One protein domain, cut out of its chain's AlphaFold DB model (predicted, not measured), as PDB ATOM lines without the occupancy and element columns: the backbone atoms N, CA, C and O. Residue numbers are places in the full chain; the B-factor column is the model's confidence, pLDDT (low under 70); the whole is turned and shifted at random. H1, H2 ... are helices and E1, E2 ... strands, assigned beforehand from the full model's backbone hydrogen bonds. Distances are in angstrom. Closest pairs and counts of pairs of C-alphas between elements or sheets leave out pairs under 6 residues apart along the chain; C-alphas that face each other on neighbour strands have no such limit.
ATOM      1  N   VAL A  12     331.350 346.008 175.804       86.31
ATOM      2  CA  VAL A  12     332.413 346.980 175.519       86.31
ATOM      3  C   VAL A  12     333.141 346.587 174.240       86.31
ATOM      4  O   VAL A  12     333.300 345.403 173.964       86.31
ATOM      5  N   ALA A  13     333.551 347.577 173.449       87.00
ATOM      6  CA  ALA A  13     334.404 347.368 172.284       87.00
ATOM      7  C   ALA A  13     335.861 347.607 172.692       87.00
ATOM      8  O   ALA A  13     336.201 348.699 173.146       87.00
ATOM      9  N   GLU A  14     336.707 346.601 172.520       84.69
ATOM     10  CA  GLU A  14     338.120 346.630 172.883       84.69
ATOM     11  C   GLU A  14     338.971 346.218 171.682       84.69
ATOM     12  O   GLU A  14     338.674 345.248 170.984       84.69
ATOM     13  N   ARG A  15     340.033 346.976 171.405       80.81
ATOM     14  CA  ARG A  15     340.933 346.654 170.298       80.81
ATOM     15  C   ARG A  15     341.780 345.442 170.680       80.81
ATOM     16  O   ARG A  15     342.514 345.501 171.660       80.81
ATOM     17  N   SER A  16     341.702 344.373 169.891       71.69
ATOM     18  CA  SER A  16     342.520 343.183 170.102       71.69
ATOM     19  C   SER A  16     343.852 343.352 169.382       71.69
ATOM     20  O   SER A  16     343.899 343.479 168.157       71.69
ATOM     21  N   VAL A  17     344.939 343.378 170.155       64.12
ATOM     22  CA  VAL A  17     346.307 343.462 169.618       64.12
ATOM     23  C   VAL A  17     346.745 342.113 169.032       64.12
ATOM     24  O   VAL A  17     347.525 342.084 168.087       64.12
ATOM     25  N   GLU A  18     346.215 341.005 169.556       66.38
ATOM     26  CA  GLU A  18     346.591 339.642 169.159       66.38
ATOM     27  C   GLU A  18     345.779 339.119 167.960       66.38
ATOM     28  O   GLU A  18     346.302 338.361 167.147       66.38
ATOM     29  N   GLU A  19     344.517 339.542 167.813       64.69
ATOM     30  CA  GLU A  19     343.579 338.985 166.819       64.69
ATOM     31  C   GLU A  19     343.377 339.872 165.577       64.69
ATOM     32  O   GLU A  19     342.489 339.599 164.776       64.69
ATOM     33  N   TRP A  20     344.180 340.929 165.394       72.44
ATOM     34  CA  TRP A  20     344.077 341.851 164.248       72.44
ATOM     35  C   TRP A  20     342.640 342.375 164.032       72.44
ATOM     36  O   TRP A  20     342.070 342.269 162.949       72.44
ATOM     37  N   GLY A  21     342.025 342.934 165.081       81.38
ATOM     38  CA  GLY A  21     340.630 343.378 165.017       81.38
ATOM     39  C   GLY A  21     340.130 344.093 166.271       81.38
ATOM     40  O   GLY A  21     340.904 344.562 167.108       81.38
ATOM     41  N   VAL A  22     338.809 344.193 166.402       83.56
ATOM     42  CA  VAL A  22     338.130 344.765 167.573       83.56
ATOM     43  C   VAL A  22     337.155 343.739 168.130       83.56
ATOM     44  O   VAL A  22     336.248 343.289 167.435       83.56
ATOM     45  N   SER A  23     337.325 343.380 169.396       85.44
ATOM     46  CA  SER A  23     336.458 342.436 170.093       85.44
ATOM     47  C   SER A  23     335.359 343.190 170.834       85.44
ATOM     48  O   SER A  23     335.616 344.181 171.516       85.44
ATOM     49  N   VAL A  24     334.121 342.716 170.715       85.69
ATOM     50  CA  VAL A  24     333.014 343.146 171.572       85.69
ATOM     51  C   VAL A  24     332.862 342.120 172.679       85.69
ATOM     52  O   VAL A  24     332.684 340.931 172.412       85.69
ATOM     53  N   ILE A  25     332.951 342.572 173.921       85.31
ATOM     54  CA  ILE A  25     333.074 341.712 175.096       85.31
ATOM     55  C   ILE A  25     331.977 342.082 176.090       85.31
ATOM     56  O   ILE A  25     331.714 343.260 176.329       85.31
ATOM     57  N   ALA A  26     331.334 341.085 176.686       83.25
ATOM     58  CA  ALA A  26     330.469 341.280 177.833       83.25
ATOM     59  C   ALA A  26     331.299 341.763 179.031       83.25
ATOM     60  O   ALA A  26     332.352 341.215 179.357       83.25
ATOM     61  N   SER A  27     330.810 342.797 179.698       74.44
ATOM     62  CA  SER A  27     331.421 343.382 180.884       74.44
ATOM     63  C   SER A  27     330.470 343.240 182.068       74.44
ATOM     64  O   SER A  27     329.264 343.058 181.906       74.44
ATOM     65  N   ASN A  28     331.018 343.294 183.276       69.56
ATOM     66  CA  ASN A  28     330.247 343.421 184.502       69.56
ATOM     67  C   ASN A  28     330.697 344.675 185.269       69.56
ATOM     68  O   ASN A  28     331.651 345.349 184.883       69.56
ATOM     69  N   GLU A  29     330.033 344.978 186.385       59.50
ATOM     70  CA  GLU A  29     330.350 346.145 187.225       59.50
ATOM     71  C   GLU A  29     331.792 346.140 187.776       59.50
ATOM     72  O   GLU A  29     332.306 347.188 188.156       59.50
ATOM     73  N   THR A  30     332.463 344.982 187.795       58.09
ATOM     74  CA  THR A  30     333.843 344.824 188.288       58.09
ATOM     75  C   THR A  30     334.918 344.968 187.204       58.09
ATOM     76  O   THR A  30     336.103 344.928 187.528       58.09
ATOM     77  N   GLY A  31     334.534 345.150 185.935       60.88
ATOM     78  CA  GLY A  31     335.456 345.359 184.815       60.88
ATOM     79  C   GLY A  31     335.343 344.314 183.700       60.88
ATOM     80  O   GLY A  31     334.276 343.753 183.436       60.88
ATOM     81  N   HIS A  32     336.445 344.112 182.970       57.22
ATOM     82  CA  HIS A  32     336.495 343.187 181.837       57.22
ATOM     83  C   HIS A  32     336.419 341.747 182.353       57.22
ATOM     84  O   HIS A  32     337.155 341.368 183.267       57.22
ATOM     85  N   ILE A  33     335.580 340.914 181.733       58.94
ATOM     86  CA  ILE A  33     335.705 339.463 181.883       58.94
ATOM     87  C   ILE A  33     336.944 339.087 181.067       58.94
ATOM     88  O   ILE A  33     336.858 338.815 179.876       58.94
ATOM     89  N   SER A  34     338.114 339.143 181.703       49.59
ATOM     90  CA  SER A  34     339.461 339.027 181.122       49.59
ATOM     91  C   SER A  34     339.787 337.663 180.494       49.59
ATOM     92  O   SER A  34     340.948 337.360 180.230       49.59
ATOM     93  N   ASN A  35     338.778 336.834 180.220       55.56
ATOM     94  CA  ASN A  35     338.930 335.613 179.451       55.56
ATOM     95  C   ASN A  35     338.127 335.702 178.134       55.56
ATOM     96  O   ASN A  35     336.893 335.586 178.173       55.56
ATOM     97  N   PRO A  36     338.794 335.853 176.971       52.62
ATOM     98  CA  PRO A  36     338.135 335.982 175.671       52.62
ATOM     99  C   PRO A  36     337.232 334.786 175.328       52.62
ATOM    100  O   PRO A  36     336.211 334.971 174.678       52.62
ATOM    101  N   THR A  37     337.475 333.581 175.865       54.59
ATOM    102  CA  THR A  37     336.589 332.419 175.612       54.59
ATOM    103  C   THR A  37     335.292 332.398 176.428       54.59
ATOM    104  O   THR A  37     334.422 331.575 176.149       54.59
ATOM    105  N   ARG A  38     335.122 333.268 177.434       58.12
ATOM    106  CA  ARG A  38     333.892 333.320 178.258       58.12
ATOM    107  C   ARG A  38     333.120 334.634 178.167       58.12
ATOM    108  O   ARG A  38     331.956 334.651 178.554       58.12
ATOM    109  N   GLY A  39     333.745 335.705 177.678       66.75
ATOM    110  CA  GLY A  39     333.126 337.030 177.583       66.75
ATOM    111  C   GLY A  39     332.939 337.563 176.164       66.75
ATOM    112  O   GLY A  39     332.216 338.540 176.001       66.75
ATOM    113  N   GLN A  40     333.568 336.979 175.138       77.69
ATOM    114  CA  GLN A  40     333.475 337.513 173.778       77.69
ATOM    115  C   GLN A  40     332.062 337.329 173.209       77.69
ATOM    116  O   GLN A  40     331.529 336.224 173.148       77.69
ATOM    117  N   VAL A  41     331.464 338.446 172.799       81.19
ATOM    118  CA  VAL A  41     330.150 338.507 172.145       81.19
ATOM    119  C   VAL A  41     330.329 338.425 170.634       81.19
ATOM    120  O   VAL A  41     329.618 337.678 169.966       81.19
ATOM    121  N   CYS A  42     331.293 339.172 170.089       83.75
ATOM    122  CA  CYS A  42     331.704 339.070 168.693       83.75
ATOM    123  C   CYS A  42     333.143 339.563 168.483       83.75
ATOM    124  O   CYS A  42     333.719 340.239 169.339       83.75
ATOM    125  N   HIS A  43     333.712 339.239 167.323       83.06
ATOM    126  CA  HIS A  43     334.979 339.779 166.843       83.06
ATOM    127  C   HIS A  43     334.755 340.462 165.493       83.06
ATOM    128  O   HIS A  43     334.188 339.863 164.578       83.06
ATOM    129  N   VAL A  44     335.202 341.709 165.367       81.94
ATOM    130  CA  VAL A  44     335.200 342.469 164.117       81.94
ATOM    131  C   VAL A  44     336.623 342.452 163.566       81.94
ATOM    132  O   VAL A  44     337.497 343.160 164.067       81.94
ATOM    133  N   SER A  45     336.855 341.596 162.572       76.81
ATOM    134  CA  SER A  45     338.189 341.348 162.019       76.81
ATOM    135  C   SER A  45     338.632 342.449 161.057       76.81
ATOM    136  O   SER A  45     337.814 343.017 160.333       76.81
ATOM    137  N   VAL A  46     339.937 342.714 161.047       71.62
ATOM    138  CA  VAL A  46     340.646 343.503 160.039       71.62
ATOM    139  C   VAL A  46     341.667 342.547 159.411       71.62
ATOM    140  O   VAL A  46     342.795 342.419 159.889       71.62
ATOM    141  N   VAL A  47     341.269 341.787 158.392       64.50
ATOM    142  CA  VAL A  47     342.146 340.797 157.758       64.50
ATOM    143  C   VAL A  47     343.097 341.521 156.809       64.50
ATOM    144  O   VAL A  47     342.767 341.841 155.669       64.50
ATOM    145  N   ALA A  48     344.335 341.730 157.259       53.50
ATOM    146  CA  ALA A  48     345.393 342.295 156.429       53.50
ATOM    147  C   ALA A  48     345.544 341.503 155.109       53.50
ATOM    148  O   ALA A  48     346.073 340.394 155.093       53.50
ATOM    149  N   GLY A  49     345.064 342.081 154.002       52.22
ATOM    150  CA  GLY A  49     345.139 341.490 152.660       52.22
ATOM    151  C   GLY A  49     343.807 341.377 151.914       52.22
ATOM    152  O   GLY A  49     343.830 341.183 150.699       52.22
ATOM    153  N   ALA A  50     342.660 341.555 152.578       55.84
ATOM    154  CA  ALA A  50     341.399 341.777 151.878       55.84
ATOM    155  C   ALA A  50     341.352 343.241 151.407       55.84
ATOM    156  O   ALA A  50     341.385 344.182 152.198       55.84
ATOM    157  N   SER A  51     341.349 343.457 150.094       42.97
ATOM    158  CA  SER A  51     341.194 344.786 149.502       42.97
ATOM    159  C   SER A  51     339.854 345.393 149.940       42.97
ATOM    160  O   SER A  51     338.815 345.002 149.413       42.97
ATOM    161  N   GLY A  52     339.878 346.314 150.908       54.88
ATOM    162  CA  GLY A  52     338.679 346.948 151.473       54.88
ATOM    163  C   GLY A  52     338.680 347.117 152.996       54.88
ATOM    164  O   GLY A  52     337.776 347.764 153.519       54.88
ATOM    165  N   ASP A  53     339.678 346.580 153.698       63.53
ATOM    166  CA  ASP A  53     339.696 346.602 155.161       63.53
ATOM    167  C   ASP A  53     340.143 347.960 155.718       63.53
ATOM    168  O   ASP A  53     341.323 348.314 155.703       63.53
ATOM    169  N   ASP A  54     339.169 348.720 156.223       75.62
ATOM    170  CA  ASP A  54     339.364 349.971 156.953       75.62
ATOM    171  C   ASP A  54     339.307 349.706 158.477       75.62
ATOM    172  O   ASP A  54     338.239 349.391 159.021       75.62
ATOM    173  N   PRO A  55     340.437 349.827 159.202       79.00
ATOM    174  CA  PRO A  55     340.469 349.662 160.652       79.00
ATOM    175  C   PRO A  55     339.522 350.609 161.401       79.00
ATOM    176  O   PRO A  55     339.063 350.264 162.492       79.00
ATOM    177  N   GLU A  56     339.232 351.792 160.855       83.50
ATOM    178  CA  GLU A  56     338.303 352.749 161.461       83.50
ATOM    179  C   GLU A  56     336.856 352.267 161.331       83.50
ATOM    180  O   GLU A  56     336.096 352.332 162.304       83.50
ATOM    181  N   LEU A  57     336.498 351.681 160.184       84.44
ATOM    182  CA  LEU A  57     335.199 351.042 159.971       84.44
ATOM    183  C   LEU A  57     334.980 349.874 160.943       84.44
ATOM    184  O   LEU A  57     333.901 349.749 161.526       84.44
ATOM    185  N   ALA A  58     336.002 349.045 161.175       84.81
ATOM    186  CA  ALA A  58     335.920 347.954 162.145       84.81
ATOM    187  C   ALA A  58     335.664 348.472 163.574       84.81
ATOM    188  O   ALA A  58     334.816 347.938 164.293       84.81
ATOM    189  N   VAL A  59     336.337 349.559 163.969       86.75
ATOM    190  CA  VAL A  59     336.109 350.222 165.262       86.75
ATOM    191  C   VAL A  59     334.696 350.804 165.350       86.75
ATOM    192  O   VAL A  59     334.028 350.618 166.370       86.75
ATOM    193  N   ALA A  60     334.214 351.475 164.302       88.00
ATOM    194  CA  ALA A  60     332.863 352.032 164.263       88.00
ATOM    195  C   ALA A  60     331.789 350.935 164.384       88.00
ATOM    196  O   ALA A  60     330.879 351.043 165.209       88.00
ATOM    197  N   ASN A  61     331.943 349.834 163.644       89.06
ATOM    198  CA  ASN A  61     331.040 348.685 163.713       89.06
ATOM    199  C   ASN A  61     331.033 348.049 165.108       89.06
ATOM    200  O   ASN A  61     329.966 347.759 165.650       89.06
ATOM    201  N   ALA A  62     332.203 347.877 165.725       89.06
ATOM    202  CA  ALA A  62     332.293 347.325 167.072       89.06
ATOM    203  C   ALA A  62     331.604 348.220 168.117       89.06
ATOM    204  O   ALA A  62     330.908 347.706 168.992       89.06
ATOM    205  N   ARG A  63     331.730 349.553 168.015       92.25
ATOM    206  CA  ARG A  63     331.022 350.508 168.895       92.25
ATOM    207  C   ARG A  63     329.506 350.420 168.742       92.25
ATOM    208  O   ARG A  63     328.793 350.402 169.749       92.25
ATOM    209  N   LEU A  64     329.019 350.328 167.505       93.06
ATOM    210  CA  LEU A  64     327.598 350.152 167.214       93.06
ATOM    211  C   LEU A  64     327.063 348.858 167.844       93.06
ATOM    212  O   LEU A  64     326.058 348.895 168.552       93.06
ATOM    213  N   ILE A  65     327.766 347.737 167.651       91.94
ATOM    214  CA  ILE A  65     327.378 346.439 168.220       91.94
ATOM    215  C   ILE A  65     327.407 346.491 169.751       91.94
ATOM    216  O   ILE A  65     326.435 346.097 170.390       91.94
ATOM    217  N   ALA A  66     328.475 347.025 170.352       90.88
ATOM    218  CA  ALA A  66     328.602 347.144 171.806       90.88
ATOM    219  C   ALA A  66     327.496 348.009 172.443       90.88
ATOM    220  O   ALA A  66     327.167 347.825 173.613       90.88
ATOM    221  N   SER A  67     326.903 348.927 171.677       93.69
ATOM    222  CA  SER A  67     325.815 349.802 172.135       93.69
ATOM    223  C   SER A  67     324.423 349.182 171.967       93.69
ATOM    224  O   SER A  67     323.440 349.782 172.399       93.69
ATOM    225  N   ALA A  68     324.303 347.992 171.363       93.38
ATOM    226  CA  ALA A  68     323.014 347.364 171.079       93.38
ATOM    227  C   ALA A  68     322.111 347.161 172.317       93.38
ATOM    228  O   ALA A  68     320.918 347.440 172.189       93.38
ATOM    229  N   PRO A  69     322.614 346.758 173.507       91.69
ATOM    230  CA  PRO A  69     321.780 346.677 174.708       91.69
ATOM    231  C   PRO A  69     321.149 348.024 175.082       91.69
ATOM    232  O   PRO A  69     319.941 348.102 175.292       91.69
ATOM    233  N   ASP A  70     321.950 349.093 175.094       92.88
ATOM    234  CA  ASP A  70     321.494 350.433 175.476       92.88
ATOM    235  C   ASP A  70     320.522 351.009 174.435       92.88
ATOM    236  O   ASP A  70     319.520 351.631 174.792       92.88
ATOM    237  N   LEU A  71     320.795 350.776 173.144       94.62
ATOM    238  CA  LEU A  71     319.920 351.174 172.039       94.62
ATOM    239  C   LEU A  71     318.572 350.451 172.109       94.62
ATOM    240  O   LEU A  71     317.534 351.093 171.948       94.62
ATOM    241  N   LEU A  72     318.566 349.142 172.381       94.06
ATOM    242  CA  LEU A  72     317.334 348.369 172.524       94.06
ATOM    243  C   LEU A  72     316.505 348.871 173.711       94.06
ATOM    244  O   LEU A  72     315.311 349.123 173.553       94.06
ATOM    245  N   GLU A  73     317.125 349.066 174.878       91.88
ATOM    246  CA  GLU A  73     316.430 349.606 176.052       91.88
ATOM    247  C   GLU A  73     315.860 351.007 175.794       91.88
ATOM    248  O   GLU A  73     314.726 351.293 176.185       91.88
ATOM    249  N   ALA A  74     316.617 351.879 175.120       93.44
ATOM    250  CA  ALA A  74     316.162 353.221 174.772       93.44
ATOM    251  C   ALA A  74     314.978 353.199 173.794       93.44
ATOM    252  O   ALA A  74     314.022 353.952 173.979       93.44
ATOM    253  N   LEU A  75     315.015 352.328 172.781       93.31
ATOM    254  CA  LEU A  75     313.922 352.177 171.822       93.31
ATOM    255  C   LEU A  75     312.660 351.635 172.492       93.31
ATOM    256  O   LEU A  75     311.600 352.224 172.309       93.31
ATOM    257  N   ILE A  76     312.770 350.590 173.319       92.06
ATOM    258  CA  ILE A  76     311.637 350.066 174.100       92.06
ATOM    259  C   ILE A  76     311.029 351.185 174.951       92.06
ATOM    260  O   ILE A  76     309.824 351.402 174.906       92.06
ATOM    261  N   ALA A  77     311.852 351.964 175.660       89.75
ATOM    262  CA  ALA A  77     311.362 353.057 176.497       89.75
ATOM    263  C   ALA A  77     310.603 354.151 175.719       89.75
ATOM    264  O   ALA A  77     309.768 354.832 176.319       89.75
ATOM    265  N   LEU A  78     310.899 354.327 174.426       90.50
ATOM    266  CA  LEU A  78     310.227 355.277 173.536       90.50
ATOM    267  C   LEU A  78     308.936 354.709 172.932       90.50
ATOM    268  O   LEU A  78     307.961 355.447 172.833       90.50
ATOM    269  N   VAL A  79     308.930 353.436 172.514       90.31
ATOM    270  CA  VAL A  79     307.837 352.856 171.706       90.31
ATOM    271  C   VAL A  79     306.851 351.993 172.492       90.31
ATOM    272  O   VAL A  79     305.742 351.787 172.019       90.31
ATOM    273  N   ASP A  80     307.210 351.516 173.688       91.06
ATOM    274  CA  ASP A  80     306.340 350.709 174.567       91.06
ATOM    275  C   ASP A  80     305.366 351.588 175.379       91.06
ATOM    276  O   ASP A  80     305.156 351.421 176.581       91.06
ATOM    277  N   ARG A  81     304.840 352.628 174.733       87.62
ATOM    278  CA  ARG A  81     303.949 353.638 175.309       87.62
ATOM    279  C   ARG A  81     302.845 353.946 174.309       87.62
ATOM    280  O   ARG A  81     303.068 353.850 173.106       87.62
ATOM    281  N   ASP A  82     301.688 354.384 174.795       89.75
ATOM    282  CA  ASP A  82     300.580 354.792 173.927       89.75
ATOM    283  C   ASP A  82     300.937 356.080 173.171       89.75
ATOM    284  O   ASP A  82     300.792 357.194 173.675       89.75
ATOM    285  N   LEU A  83     301.462 355.918 171.959       90.31
ATOM    286  CA  LEU A  83     301.854 357.020 171.090       90.31
ATOM    287  C   LEU A  83     300.621 357.704 170.501       90.31
ATOM    288  O   LEU A  83     299.700 357.041 170.020       90.31
ATOM    289  N   THR A  84     300.637 359.036 170.452       90.75
ATOM    290  CA  THR A  84     299.627 359.809 169.721       90.75
ATOM    291  C   THR A  84     300.256 360.610 168.588       90.75
ATOM    292  O   THR A  84     301.399 361.065 168.659       90.75
ATOM    293  N   TYR A  85     299.498 360.779 167.508       92.88
ATOM    294  CA  TYR A  85     299.884 361.593 166.361       92.88
ATOM    295  C   TYR A  85     299.206 362.964 166.445       92.88
ATOM    296  O   TYR A  85     297.981 363.049 166.534       92.88
ATOM    297  N   HIS A  86     299.997 364.037 166.393       91.00
ATOM    298  CA  HIS A  86     299.525 365.422 166.427       91.00
ATOM    299  C   HIS A  86     300.177 366.230 165.296       91.00
ATOM    300  O   HIS A  86     301.161 366.943 165.501       91.00
ATOM    301  N   GLY A  87     299.629 366.119 164.082       92.62
ATOM    302  CA  GLY A  87     300.144 366.831 162.907       92.62
ATOM    303  C   GLY A  87     301.581 366.402 162.574       92.62
ATOM    304  O   GLY A  87     301.831 365.214 162.433       92.62
ATOM    305  N   PRO A  88     302.571 367.301 162.460       93.50
ATOM    306  CA  PRO A  88     303.947 366.892 162.163       93.50
ATOM    307  C   PRO A  88     304.647 366.164 163.331       93.50
ATOM    308  O   PRO A  88     305.807 365.780 163.191       93.50
ATOM    309  N   CYS A  89     303.982 365.986 164.477       92.00
ATOM    310  CA  CYS A  89     304.583 365.468 165.701       92.00
ATOM    311  C   CYS A  89     304.050 364.079 166.080       92.00
ATOM    312  O   CYS A  89     302.841 363.838 166.077       92.00
ATOM    313  N   ILE A  90     304.957 363.200 166.513       91.38
ATOM    314  CA  ILE A  90     304.631 362.023 167.329       91.38
ATOM    315  C   ILE A  90     304.825 362.427 168.791       91.38
ATOM    316  O   ILE A  90     305.899 362.900 169.165       91.38
ATOM    317  N   VAL A  91     303.792 362.259 169.612       90.81
ATOM    318  CA  VAL A  91     303.832 362.581 171.040       90.81
ATOM    319  C   VAL A  91     304.021 361.297 171.830       90.81
ATOM    320  O   VAL A  91     303.216 360.370 171.760       90.81
ATOM    321  N   ILE A  92     305.115 361.265 172.589       91.12
ATOM    322  CA  ILE A  92     305.462 360.169 173.488       91.12
ATOM    323  C   ILE A  92     305.071 360.607 174.902       91.12
ATOM    324  O   ILE A  92     305.672 361.555 175.422       91.12
ATOM    325  N   PRO A  93     304.076 359.971 175.541       90.19
ATOM    326  CA  PRO A  93     303.659 360.365 176.877       90.19
ATOM    327  C   PRO A  93     304.768 360.071 177.895       90.19
ATOM    328  O   PRO A  93     305.383 359.002 177.891       90.19
ATOM    329  N   ALA A  94     305.007 361.015 178.802       91.19
ATOM    330  CA  ALA A  94     305.933 360.873 179.922       91.19
ATOM    331  C   ALA A  94     305.189 361.013 181.248       91.19
ATOM    332  O   ALA A  94     304.223 361.768 181.349       91.19
ATOM    333  N   LYS A  95     305.651 360.311 182.287       91.25
ATOM    334  CA  LYS A  95     305.012 360.351 183.617       91.25
ATOM    335  C   LYS A  95     305.090 361.739 184.257       91.25
ATOM    336  O   LYS A  95     304.209 362.133 185.010       91.25
ATOM    337  N   ASN A  96     306.187 362.445 184.000       92.88
ATOM    338  CA  ASN A  96     306.462 363.810 184.434       92.88
ATOM    339  C   ASN A  96     307.630 364.377 183.604       92.88
ATOM    340  O   ASN A  96     308.222 363.675 182.781       92.88
ATOM    341  N   HIS A  97     307.988 365.640 183.840       90.38
ATOM    342  CA  HIS A  97     309.083 366.307 183.130       90.38
ATOM    343  C   HIS A  97     310.438 365.587 183.279       90.38
ATOM    344  O   HIS A  97     311.182 365.457 182.309       90.38
ATOM    345  N   GLY A  98     310.738 365.054 184.469       92.62
ATOM    346  CA  GLY A  98     311.974 364.309 184.719       92.62
ATOM    347  C   GLY A  98     312.049 362.990 183.944       92.62
ATOM    348  O   GLY A  98     313.104 362.654 183.412       92.62
ATOM    349  N   ASP A  99     310.929 362.272 183.819       92.50
ATOM    350  CA  ASP A  99     310.817 361.075 182.974       92.50
ATOM    351  C   ASP A  99     311.092 361.420 181.502       92.50
ATOM    352  O   ASP A  99     311.914 360.763 180.868       92.50
ATOM    353  N   ALA A 100     310.503 362.510 180.994       91.38
ATOM    354  CA  ALA A 100     310.727 362.973 179.622       91.38
ATOM    355  C   ALA A 100     312.213 363.265 179.344       91.38
ATOM    356  O   ALA A 100     312.774 362.755 178.371       91.38
ATOM    357  N   ILE A 101     312.872 364.025 180.228       93.31
ATOM    358  CA  ILE A 101     314.312 364.308 180.122       93.31
ATOM    359  C   ILE A 101     315.117 363.007 180.171       93.31
ATOM    360  O   ILE A 101     316.040 362.815 179.379       93.31
ATOM    361  N   SER A 102     314.773 362.101 181.087       91.88
ATOM    362  CA  SER A 102     315.502 360.850 181.287       91.88
ATOM    363  C   SER A 102     315.462 359.949 180.051       91.88
ATOM    364  O   SER A 102     316.512 359.465 179.628       91.88
ATOM    365  N   ILE A 103     314.291 359.763 179.431       92.56
ATOM    366  CA  ILE A 103     314.129 358.925 178.229       92.56
ATOM    367  C   ILE A 103     314.967 359.475 177.076       92.56
ATOM    368  O   ILE A 103     315.753 358.742 176.474       92.56
ATOM    369  N   VAL A 104     314.848 360.778 176.802       93.06
ATOM    370  CA  VAL A 104     315.591 361.432 175.717       93.06
ATOM    371  C   VAL A 104     317.093 361.371 175.981       93.06
ATOM    372  O   VAL A 104     317.866 361.066 175.073       93.06
ATOM    373  N   ARG A 105     317.522 361.600 177.225       93.88
ATOM    374  CA  ARG A 105     318.935 361.510 177.612       93.88
ATOM    375  C   ARG A 105     319.485 360.098 177.421       93.88
ATOM    376  O   ARG A 105     320.569 359.953 176.870       93.88
ATOM    377  N   ARG A 106     318.749 359.056 177.824       93.19
ATOM    378  CA  ARG A 106     319.170 357.658 177.616       93.19
ATOM    379  C   ARG A 106     319.322 357.338 176.130       93.19
ATOM    380  O   ARG A 106     320.347 356.785 175.746       93.19
ATOM    381  N   ALA A 107     318.364 357.751 175.300       94.38
ATOM    382  CA  ALA A 107     318.443 357.567 173.852       94.38
ATOM    383  C   ALA A 107     319.646 358.300 173.236       94.38
ATOM    384  O   ALA A 107     320.397 357.709 172.463       94.38
ATOM    385  N   ARG A 108     319.882 359.560 173.623       95.38
ATOM    386  CA  ARG A 108     321.040 360.340 173.155       95.38
ATOM    387  C   ARG A 108     322.365 359.706 173.564       95.38
ATOM    388  O   ARG A 108     323.243 359.583 172.721       95.38
ATOM    389  N   ASN A 109     322.493 359.256 174.811       93.69
ATOM    390  CA  ASN A 109     323.714 358.612 175.292       93.69
ATOM    391  C   ASN A 109     323.988 357.290 174.559       93.69
ATOM    392  O   ASN A 109     325.128 357.031 174.182       93.69
ATOM    393  N   ALA A 110     322.954 356.479 174.304       93.81
ATOM    394  CA  ALA A 110     323.091 355.243 173.532       93.81
ATOM    395  C   ALA A 110     323.543 355.517 172.084       93.81
ATOM    396  O   ALA A 110     324.417 354.825 171.564       93.81
ATOM    397  N   ILE A 111     323.001 356.566 171.449       95.75
ATOM    398  CA  ILE A 111     323.414 357.005 170.106       95.75
ATOM    399  C   ILE A 111     324.853 357.533 170.113       95.75
ATOM    400  O   ILE A 111     325.639 357.142 169.253       95.75
ATOM    401  N   ALA A 112     325.214 358.382 171.078       94.38
ATOM    402  CA  ALA A 112     326.565 358.927 171.205       94.38
ATOM    403  C   ALA A 112     327.591 357.795 171.349       94.38
ATOM    404  O   ALA A 112     328.568 357.734 170.605       94.38
ATOM    405  N   ARG A 113     327.303 356.817 172.216       90.75
ATOM    406  CA  ARG A 113     328.129 355.619 172.389       90.75
ATOM    407  C   ARG A 113     328.278 354.823 171.090       90.75
ATOM    408  O   ARG A 113     329.397 354.452 170.735       90.75
ATOM    409  N   ALA A 114     327.183 354.622 170.356       94.06
ATOM    410  CA  ALA A 114     327.194 353.911 169.078       94.06
ATOM    411  C   ALA A 114     328.038 354.627 168.013       94.06
ATOM    412  O   ALA A 114     328.706 353.973 167.216       94.06
ATOM    413  N   ARG A 115     328.048 355.964 168.024       93.06
ATOM    414  CA  ARG A 115     328.872 356.797 167.135       93.06
ATOM    415  C   ARG A 115     330.318 356.959 167.613       93.06
ATOM    416  O   ARG A 115     331.181 357.360 166.837       93.06
ATOM    417  N   GLY A 116     330.609 356.618 168.868       87.00
ATOM    418  CA  GLY A 116     331.898 356.893 169.505       87.00
ATOM    419  C   GLY A 116     332.097 358.361 169.886       87.00
ATOM    420  O   GLY A 116     333.237 358.805 170.010       87.00
TER     421      GLY A 116
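What this domain is: This is residues 12 to 116 of the 129 residues of an uncharacterized protein of Brevundimonas sp. LPMIX5 (UniProt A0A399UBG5). A small three-stranded sheet, E1 E2 E3, makes one end of an elongated shape, with H2 packed over one face and the very short H1 over the other. From the end of H2 the chain runs on away from the sheet as H3, turns through the small hairpin E4 and E5 at the far end, where residues 85 to 90 stick out, and folds back along H3 as the long helix H4, whose last turn reaches H2. The printed part has 105 residues with four named helices and five named strands, in the order E1 E2 H1 E3 H2 H3 E4 E5 H4, of mixed class; both sheets are antiparallel, the larger in the order E1, E2, E3. The whole is loose, with a radius of gyration of the C-alphas of 18.0 A, and flat, spanning 53 by 36 by 17 A.

Where its parts are: E2, residues 21 to 28, is 22.1 A long. E1, residues 12 to 16, begins at C-alpha 12 (332.413, 346.980, 175.519) and is 12.1 A long; E3, residues 40 to 45, is 13.2 A long. H1 is residues 36 to 39, 5.5 A. H2, residues 55 to 66, is 16.5 A long, and H3, residues 68 to 79, is 16.2 A. E4, residues 84 to 86, begins at (299.627, 359.809, 169.721) and is 6.5 A long; E5, residues 89 to 91, is 6.1 A. H4, residues 97 to 115, is 27.2 A long and ends at C-alpha 115 (328.872, 356.797, 167.135).

How they stand to each other: E1 and E2 form a hairpin, antiparallel, with N 14 and O 23 within hydrogen-bond range at 2.8 A. E2 and E3 are antiparallel, with N 22 and O 44 at 2.9 A. H2 is on this sheet at a height of 7.6 A, over E2, along the strands at 21 degrees on the local plane; C-alphas 24 and 66, the closest of E2 and H2, are 6.0 A apart. H1 is on the opposite face, over E2, at a height of 7.8 A. H2 and H3 meet only through their link. H4 touches H3 with residues 103 to 111 alone, opposite ways at a shallow tilt of 34 degrees, only just short of steep; their closest C-alphas, of Ala 74 and Ala 107, are 5.0 A apart. H4 touches H2 with residues 113 to 115 alone, closest at the C-alphas of Leu 64 and Ala 114, 4.2 A. In the hairpin E4 and E5, N 91 and O 84 are 2.8 A apart. Every O i to N i+4 pair is within hydrogen-bond range in H2, H3 and H4; H1 is too short for such a pair.

The domain as a whole: The two C-alphas farthest apart, those of Gly 49 and Asn 96, are 54.8 A apart. The printed part has no cut, and no link is long. The mean pLDDT of the printed part is 82.3; residues 17 to 19, 28 to 39 and 47 to 53 are under 70.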